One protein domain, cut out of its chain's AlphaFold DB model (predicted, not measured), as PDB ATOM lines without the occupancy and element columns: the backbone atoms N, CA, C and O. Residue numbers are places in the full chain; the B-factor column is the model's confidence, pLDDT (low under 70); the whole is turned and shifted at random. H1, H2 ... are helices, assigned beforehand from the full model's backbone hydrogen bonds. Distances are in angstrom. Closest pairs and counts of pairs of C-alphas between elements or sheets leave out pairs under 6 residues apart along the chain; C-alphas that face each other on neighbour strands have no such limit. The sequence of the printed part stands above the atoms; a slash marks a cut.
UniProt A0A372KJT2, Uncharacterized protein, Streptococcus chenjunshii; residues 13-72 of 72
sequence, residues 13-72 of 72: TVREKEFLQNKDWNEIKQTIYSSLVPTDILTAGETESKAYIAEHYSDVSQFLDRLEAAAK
ATOM      1  N   THR A  13     101.430  21.181  36.076       87.62
ATOM      2  CA  THR A  13     102.755  20.789  35.567       87.62
ATOM      3  C   THR A  13     103.605  20.030  36.588       87.62
ATOM      4  O   THR A  13     104.657  19.488  36.239       87.62
ATOM      5  N   VAL A  14     103.174  19.975  37.858       92.38
ATOM      6  CA  VAL A  14     103.892  19.270  38.937       92.38
ATOM      7  C   VAL A  14     104.066  17.796  38.599       92.38
ATOM      8  O   VAL A  14     105.136  17.240  38.837       92.38
ATOM      9  N   ARG A  15     103.054  17.166  37.988       94.19
ATOM     10  CA  ARG A  15     103.121  15.747  37.623       94.19
ATOM     11  C   ARG A  15     104.276  15.479  36.663       94.19
ATOM     12  O   ARG A  15     105.080  14.590  36.923       94.19
ATOM     13  N   GLU A  16     104.336  16.210  35.558       94.81
ATOM     14  CA  GLU A  16     105.312  15.994  34.493       94.81
ATOM     15  C   GLU A  16     106.726  16.378  34.956       94.81
ATOM     16  O   GLU A  16     107.673  15.636  34.701       94.81
ATOM     17  N   LYS A  17     106.871  17.465  35.726       93.25
ATOM     18  CA  LYS A  17     108.156  17.865  36.323       93.25
ATOM     19  C   LYS A  17     108.688  16.825  37.307       93.25
ATOM     20  O   LYS A  17     109.844  16.426  37.206       93.25
ATOM     21  N   GLU A  18     107.862  16.363  38.247       93.62
ATOM     22  CA  GLU A  18     108.282  15.332  39.202       93.62
ATOM     23  C   GLU A  18     108.573  14.000  38.507       93.62
ATOM     24  O   GLU A  18     109.512  13.298  38.883       93.62
ATOM     25  N   PHE A  19     107.820  13.649  37.463       94.94
ATOM     26  CA  PHE A  19     108.107  12.453  36.675       94.94
ATOM     27  C   PHE A  19     109.513  12.508  36.059       94.94
ATOM     28  O   PHE A  19     110.276  11.552  36.204       94.94
ATOM     29  N   LEU A  20     109.892  13.641  35.462       95.00
ATOM     30  CA  LEU A  20     111.213  13.845  34.852       95.00
ATOM     31  C   LEU A  20     112.359  13.975  35.867       95.00
ATOM     32  O   LEU A  20     113.511  13.717  35.533       95.00
ATOM     33  N   GLN A  21     112.071  14.314  37.125       92.69
ATOM     34  CA  GLN A  21     113.064  14.212  38.203       92.69
ATOM     35  C   GLN A  21     113.386  12.754  38.562       92.69
ATOM     36  O   GLN A  21     114.470  12.467  39.067       92.69
ATOM     37  N   ASN A  22     112.448  11.834  38.320       93.19
ATOM     38  CA  ASN A  22     112.575  10.417  38.668       93.19
ATOM     39  C   ASN A  22     112.962   9.527  37.478       93.19
ATOM     40  O   ASN A  22     113.395   8.388  37.683       93.19
ATOM     41  N   LYS A  23     112.764  10.000  36.244       94.56
ATOM     42  CA  LYS A  23     113.008   9.258  35.004       94.56
ATOM     43  C   LYS A  23     113.726  10.132  33.986       94.56
ATOM     44  O   LYS A  23     113.306  11.257  33.734       94.56
ATOM     45  N   ASP A  24     114.774   9.586  33.377       94.81
ATOM     46  CA  ASP A  24     115.541  10.290  32.355       94.81
ATOM     47  C   ASP A  24     114.712  10.473  31.076       94.81
ATOM     48  O   ASP A  24     114.139   9.524  30.533       94.81
ATOM     49  N   TRP A  25     114.654  11.713  30.590       94.56
ATOM     50  CA  TRP A  25     113.870  12.060  29.408       94.56
ATOM     51  C   TRP A  25     114.339  11.321  28.148       94.56
ATOM     52  O   TRP A  25     113.515  10.880  27.342       94.56
ATOM     53  N   ASN A  26     115.651  11.147  27.971       93.81
ATOM     54  CA  ASN A  26     116.186  10.464  26.798       93.81
ATOM     55  C   ASN A  26     115.886   8.963  26.848       93.81
ATOM     56  O   ASN A  26     115.521   8.394  25.820       93.81
ATOM     57  N   GLU A  27     115.955   8.338  28.028       95.88
ATOM     58  CA  GLU A  27     115.567   6.936  28.224       95.88
ATOM     59  C   GLU A  27     114.082   6.707  27.896       95.88
ATOM     60  O   GLU A  27     113.741   5.746  27.199       95.88
ATOM     61  N   ILE A  28     113.196   7.615  28.328       96.00
ATOM     62  CA  ILE A  28     111.762   7.569  27.997       96.00
ATOM     63  C   ILE A  28     111.560   7.623  26.479       96.00
ATOM     64  O   ILE A  28     110.908   6.738  25.916       96.00
ATOM     65  N   LYS A  29     112.143   8.627  25.804       95.38
ATOM     66  CA  LYS A  29     112.042   8.772  24.342       95.38
ATOM     67  C   LYS A  29     112.570   7.541  23.614       95.38
ATOM     68  O   LYS A  29     111.884   7.004  22.750       95.38
ATOM     69  N   GLN A  30     113.759   7.065  23.983       95.81
ATOM     70  CA  GLN A  30     114.390   5.909  23.347       95.81
ATOM     71  C   GLN A  30     113.543   4.641  23.509       95.81
ATOM     72  O   GLN A  30     113.372   3.886  22.551       95.81
ATOM     73  N   THR A  31     112.979   4.417  24.698       97.88
ATOM     74  CA  THR A  31     112.108   3.266  24.974       97.88
ATOM     75  C   THR A  31     110.859   3.301  24.096       97.88
ATOM     76  O   THR A  31     110.508   2.302  23.471       97.88
ATOM     77  N   ILE A  32     110.211   4.462  23.990       97.88
ATOM     78  CA  ILE A  32     109.001   4.624  23.178       97.88
ATOM     79  C   ILE A  32     109.325   4.466  21.689       97.88
ATOM     80  O   ILE A  32     108.662   3.695  20.995       97.88
ATOM     81  N   TYR A  33     110.361   5.149  21.198       98.06
ATOM     82  CA  TYR A  33     110.731   5.111  19.784       98.06
ATOM     83  C   TYR A  33     111.140   3.704  19.348       98.06
ATOM     84  O   TYR A  33     110.634   3.211  18.346       98.06
ATOM     85  N   SER A  34     111.974   3.011  20.127       97.25
ATOM     86  CA  SER A  34     112.385   1.637  19.803       97.25
ATOM     87  C   SER A  34     111.235   0.626  19.822       97.25
ATOM     88  O   SER A  34     111.316  -0.389  19.133       97.25
ATOM     89  N   SER A  35     110.170   0.892  20.585       98.19
ATOM     90  CA  SER A  35     109.008   0.004  20.664       98.19
ATOM     91  C   SER A  35     107.961   0.259  19.582       98.19
ATOM     92  O   SER A  35     107.273  -0.685  19.199       98.19
ATOM     93  N   LEU A  36     107.761   1.513  19.167       98.06
ATOM     94  CA  LEU A  36     106.621   1.902  18.326       98.06
ATOM     95  C   LEU A  36     107.013   2.288  16.903       98.06
ATOM     96  O   LEU A  36     106.189   2.152  16.002       98.06
ATOM     97  N   VAL A  37     108.231   2.792  16.700       98.38
ATOM     98  CA  VAL A  37     108.676   3.326  15.411       98.38
ATOM     99  C   VAL A  37     109.353   2.208  14.605       98.38
ATOM    100  O   VAL A  37     110.290   1.579  15.105       98.38
ATOM    101  N   PRO A  38     108.916   1.948  13.357       98.19
ATOM    102  CA  PRO A  38     109.591   1.035  12.441       98.19
ATOM    103  C   PRO A  38     111.076   1.369  12.279       98.19
ATOM    104  O   PRO A  38     111.470   2.532  12.303       98.19
ATOM    105  N   THR A  39     111.918   0.348  12.102       97.62
ATOM    106  CA  THR A  39     113.379   0.519  12.096       97.62
ATOM    107  C   THR A  39     113.872   1.479  11.014       97.62
ATOM    108  O   THR A  39     114.770   2.268  11.281       97.62
ATOM    109  N   ASP A  40     113.287   1.449   9.818       97.12
ATOM    110  CA  ASP A  40     113.624   2.355   8.717       97.12
ATOM    111  C   ASP A  40     113.359   3.824   9.081       97.12
ATOM    112  O   ASP A  40     114.232   4.674   8.894       97.12
ATOM    113  N   ILE A  41     112.218   4.108   9.710       97.75
ATOM    114  CA  ILE A  41     111.860   5.452  10.186       97.75
ATOM    115  C   ILE A  41     112.726   5.861  11.383       97.75
ATOM    116  O   ILE A  41     113.231   6.980  11.434       97.75
ATOM    117  N   LEU A  42     112.970   4.941  12.320       96.62
ATOM    118  CA  LEU A  42     113.831   5.183  13.476       96.62
ATOM    119  C   LEU A  42     115.248   5.578  13.038       96.62
ATOM    120  O   LEU A  42     115.843   6.494  13.605       96.62
ATOM    121  N   THR A  43     115.782   4.927  11.998       96.12
ATOM    122  CA  THR A  43     117.099   5.265  11.436       96.12
ATOM    123  C   THR A  43     117.133   6.600  10.692       96.12
ATOM    124  O   THR A  43     118.212   7.173  10.551       96.12
ATOM    125  N   ALA A  44     115.982   7.125  10.260       96.56
ATOM    126  CA  ALA A  44     115.880   8.446   9.638       96.56
ATOM    127  C   ALA A  44     115.998   9.598  10.659       96.56
ATOM    128  O   ALA A  44     116.322  10.723  10.282       96.56
ATOM    129  N   GLY A  45     115.812   9.314  11.953       95.75
ATOM    130  CA  GLY A  45     116.092  10.234  13.055       95.75
ATOM    131  C   GLY A  45     114.864  10.652  13.866       95.75
ATOM    132  O   GLY A  45     113.741  10.194  13.649       95.75
ATOM    133  N   GLU A  46     115.094  11.533  14.845       95.00
ATOM    134  CA  GLU A  46     114.082  11.930  15.833       95.00
ATOM    135  C   GLU A  46     112.904  12.691  15.215       95.00
ATOM    136  O   GLU A  46     111.766  12.443  15.599       95.00
ATOM    137  N   THR A  47     113.147  13.563  14.233       96.81
ATOM    138  CA  THR A  47     112.075  14.312  13.558       96.81
ATOM    139  C   THR A  47     111.073  13.373  12.889       96.81
ATOM    140  O   THR A  47     109.870  13.517  13.101       96.81
ATOM    141  N   GLU A  48     111.561  12.373  12.151       97.88
ATOM    142  CA  GLU A  48     110.696  11.409  11.463       97.88
ATOM    143  C   GLU A  48     110.030  10.441  12.440       97.88
ATOM    144  O   GLU A  48     108.851  10.124  12.302       97.88
ATOM    145  N   SER A  49     110.745  10.047  13.498       98.00
ATOM    146  CA  SER A  49     110.174   9.252  14.590       98.00
ATOM    147  C   SER A  49     109.017   9.988  15.280       98.00
ATOM    148  O   SER A  49     107.974   9.393  15.555       98.00
ATOM    149  N   LYS A  50     109.173  11.298  15.523       97.44
ATOM    150  CA  LYS A  50     108.136  12.142  16.125       97.44
ATOM    151  C   LYS A  50     106.949  12.330  15.179       97.44
ATOM    152  O   LYS A  50     105.811  12.216  15.626       97.44
ATOM    153  N   ALA A  51     107.196  12.561  13.889       98.00
ATOM    154  CA  ALA A  51     106.142  12.672  12.879       98.00
ATOM    155  C   ALA A  51     105.321  11.377  12.767       98.00
ATOM    156  O   ALA A  51     104.092  11.421  12.815       98.00
ATOM    157  N   TYR A  52     105.991  10.224  12.727       98.50
ATOM    158  CA  TYR A  52     105.341   8.915  12.703       98.50
ATOM    159  C   TYR A  52     104.465   8.680  13.943       98.50
ATOM    160  O   TYR A  52     103.321   8.238  13.835       98.50
ATOM    161  N   ILE A  53     104.964   9.018  15.136       98.56
ATOM    162  CA  ILE A  53     104.170   8.911  16.368       98.56
ATOM    163  C   ILE A  53     102.968   9.856  16.352       98.56
ATOM    164  O   ILE A  53     101.887   9.450  16.771       98.56
ATOM    165  N   ALA A  54     103.122  11.081  15.850       98.19
ATOM    166  CA  ALA A  54     102.016  12.028  15.737       98.19
ATOM    167  C   ALA A  54     100.907  11.526  14.798       98.19
ATOM    168  O   ALA A  54      99.727  11.729  15.087       98.19
ATOM    169  N   GLU A  55     101.271  10.847  13.708       98.25
ATOM    170  CA  GLU A  55     100.323  10.297  12.735       98.25
ATOM    171  C   GLU A  55      99.619   9.025  13.238       98.25
ATOM    172  O   GLU A  55      98.414   8.865  13.038       98.25
ATOM    173  N   HIS A  56     100.344   8.125  13.912       98.38
ATOM    174  CA  HIS A  56      99.841   6.785  14.242       98.38
ATOM    175  C   HIS A  56      99.448   6.581  15.712       98.38
ATOM    176  O   HIS A  56      98.683   5.666  16.018       98.38
ATOM    177  N   TYR A  57      99.944   7.418  16.626       98.25
ATOM    178  CA  TYR A  57      99.776   7.265  18.073       98.25
ATOM    179  C   TYR A  57      99.530   8.623  18.748       98.25
ATOM    180  O   TYR A  57     100.345   9.099  19.544       98.25
ATOM    181  N   SER A  58      98.379   9.243  18.465       97.06
ATOM    182  CA  SER A  58      98.018  10.586  18.953       97.06
ATOM    183  C   SER A  58      98.211  10.770  20.462       97.06
ATOM    184  O   SER A  58      98.730  11.794  20.902       97.06
ATOM    185  N   ASP A  59      97.840   9.767  21.257       97.94
ATOM    186  CA  ASP A  59      97.916   9.833  22.718       97.94
ATOM    187  C   ASP A  59      99.373   9.800  23.205       97.94
ATOM    188  O   ASP A  59      99.740  10.502  24.149       97.94
ATOM    189  N   VAL A  60     100.226   9.035  22.517       98.12
ATOM    190  CA  VAL A  60     101.668   8.971  22.791       98.12
ATOM    191  C   VAL A  60     102.342  10.273  22.366       98.12
ATOM    192  O   VAL A  60     103.181  10.785  23.102       98.12
ATOM    193  N   SER A  61     101.941  10.854  21.233       98.00
ATOM    194  CA  SER A  61     102.424  12.172  20.810       98.00
ATOM    195  C   SER A  61     102.105  13.237  21.857       98.00
ATOM    196  O   SER A  61     102.999  13.959  22.290       98.00
ATOM    197  N   GLN A  62     100.857  13.286  22.339       97.31
ATOM    198  CA  GLN A  62     100.457  14.223  23.392       97.31
ATOM    199  C   GLN A  62     101.226  13.997  24.697       97.31
ATOM    200  O   GLN A  62     101.580  14.958  25.377       97.31
ATOM    201  N   PHE A  63     101.483  12.738  25.063       96.56
ATOM    202  CA  PHE A  63     102.309  12.404  26.220       96.56
ATOM    203  C   PHE A  63     103.739  12.945  26.070       96.56
ATOM    204  O   PHE A  63     104.228  13.625  26.973       96.56
ATOM    205  N   LEU A  64     104.384  12.697  24.926       96.62
ATOM    206  CA  LEU A  64     105.736  13.181  24.642       96.62
ATOM    207  C   LEU A  64     105.802  14.712  24.636       96.62
ATOM    208  O   LEU A  64     106.708  15.265  25.249       96.62
ATOM    209  N   ASP A  65     104.832  15.397  24.023       95.69
ATOM    210  CA  ASP A  65     104.798  16.864  23.972       95.69
ATOM    211  C   ASP A  65     104.656  17.494  25.369       95.69
ATOM    212  O   ASP A  65     105.290  18.510  25.664       95.69
ATOM    213  N   ARG A  66     103.861  16.884  26.263       95.56
ATOM    214  CA  ARG A  66     103.728  17.347  27.657       95.56
ATOM    215  C   ARG A  66     105.037  17.209  28.429       95.56
ATOM    216  O   ARG A  66     105.415  18.131  29.148       95.56
ATOM    217  N   LEU A  67     105.732  16.082  28.271       95.00
ATOM    218  CA  LEU A  67     107.028  15.871  28.913       95.00
ATOM    219  C   LEU A  67     108.111  16.775  28.316       95.00
ATOM    220  O   LEU A  67     108.872  17.379  29.061       95.00
ATOM    221  N   GLU A  68     108.143  16.949  26.998       94.06
ATOM    222  CA  GLU A  68     109.082  17.855  26.333       94.06
ATOM    223  C   GLU A  68     108.897  19.308  26.794       94.06
ATOM    224  O   GLU A  68     109.873  20.024  27.013       94.06
ATOM    225  N   ALA A  69     107.651  19.746  26.999       93.44
ATOM    226  CA  ALA A  69     107.359  21.065  27.552       93.44
ATOM    227  C   ALA A  69     107.832  21.223  29.010       93.44
ATOM    228  O   ALA A  69     108.248  22.316  29.390       93.44
ATOM    229  N   ALA A  70     107.784  20.151  29.807       90.81
ATOM    230  CA  ALA A  70     108.216  20.136  31.205       90.81
ATOM    231  C   ALA A  70     109.733  19.935  31.389       90.81
ATOM    232  O   ALA A  70     110.255  20.256  32.453       90.81
ATOM    233  N   ALA A  71     110.428  19.420  30.372       85.75
ATOM    234  CA  ALA A  71     111.876  19.199  30.370       85.75
ATOM    235  C   ALA A  71     112.706  20.471  30.089       85.75
ATOM    236  O   ALA A  71     113.935  20.392  30.058       85.75
ATOM    237  N   LYS A  72     112.048  21.611  29.832       66.00
ATOM    238  CA  LYS A  72     112.675  22.909  29.534       66.00
ATOM    239  C   LYS A  72     113.172  23.651  30.769       66.00
ATOM    240  O   LYS A  72     112.500  23.587  31.822       66.00
TER     241      LYS A  72
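This is residues 13 to 72 of the 72 residues of an uncharacterized protein of Streptococcus chenjunshii (UniProt A0A372KJT2). Picture an elongated ring of five helices: H5, the longest, and H2 run side by side in opposite ways as its two long sides, close but with few contacts between them. H1 closes one end, crossing near the end of H5, while H4 lies across the other end and H3 packs on H4 at the far tip. The printed part has 60 residues with five named helices in the order H1, H2, H3, H4, H5 and no named strand, and the class is all helix. The whole is compact, with a radius of gyration of the C-alphas of 11.7 A, and the C-alphas span 35 by 19 by 17 A.

Start at H5, residues 58 to 70, and look across to H2, residues 25 to 36. These two are close but not clearly touching, and their closest C-alphas, those of Lys 29 and Leu 64, are 7.7 A apart. They run opposite ways at a shallow tilt of 12 degrees. At residues 66 to 70 alone, H5 touches H1, residues 14 to 22, about perpendicular at 80 degrees; the closest C-alphas, those of Lys 17 and Ala 70, are 5.6 A apart. With residues 60 to 61 alone, H5 touches H4, residues 46 to 56, in a helical hairpin. There the closest C-alphas, those of Ala 54 and Ser 61, are 5.1 A apart, and the helices run opposite ways at a steep tilt of 43 degrees. Next find H3, residues 39 to 44, which touches H4 at a steep tilt of 51 degrees, opposite ways; the closest C-alphas, those of Leu 42 and Ser 49, are 5.6 A apart. The touching helices are mostly crossed, with no shallow tilt among these three pairs. H2 is close to H4 but not clearly touching, with the closest C-alphas, those of Tyr 33 and Ser 49, 6.7 A apart. H1 and H2 meet only through their link, and H1 is apart from H3 and H4. In H1, H2, H3, H4 and H5 every O i to N i+4 pair is within hydrogen-bond range.

Find C-alpha 58 at (98.018, 10.586, 18.953); from there H5 runs 18.6 A to C-alpha 70 at (108.216, 20.136, 31.205). H2, residues 25 to 36, is 16.7 A long, and H4, residues 46 to 56, is 15.2 A. H1 begins at C-alpha 14, at (103.892, 19.270, 38.937), and ends at residue 22. H3 is the shortest run, residues 39 to 44.

The two C-alphas farthest apart are those of Val 14 and Asp 40, at 36.0 A. The printed part has no cut, and its four links between helices are tight. In this predicted model the mean pLDDT of the printed part is 95.4, and residue 72 is the one printed residue under 70.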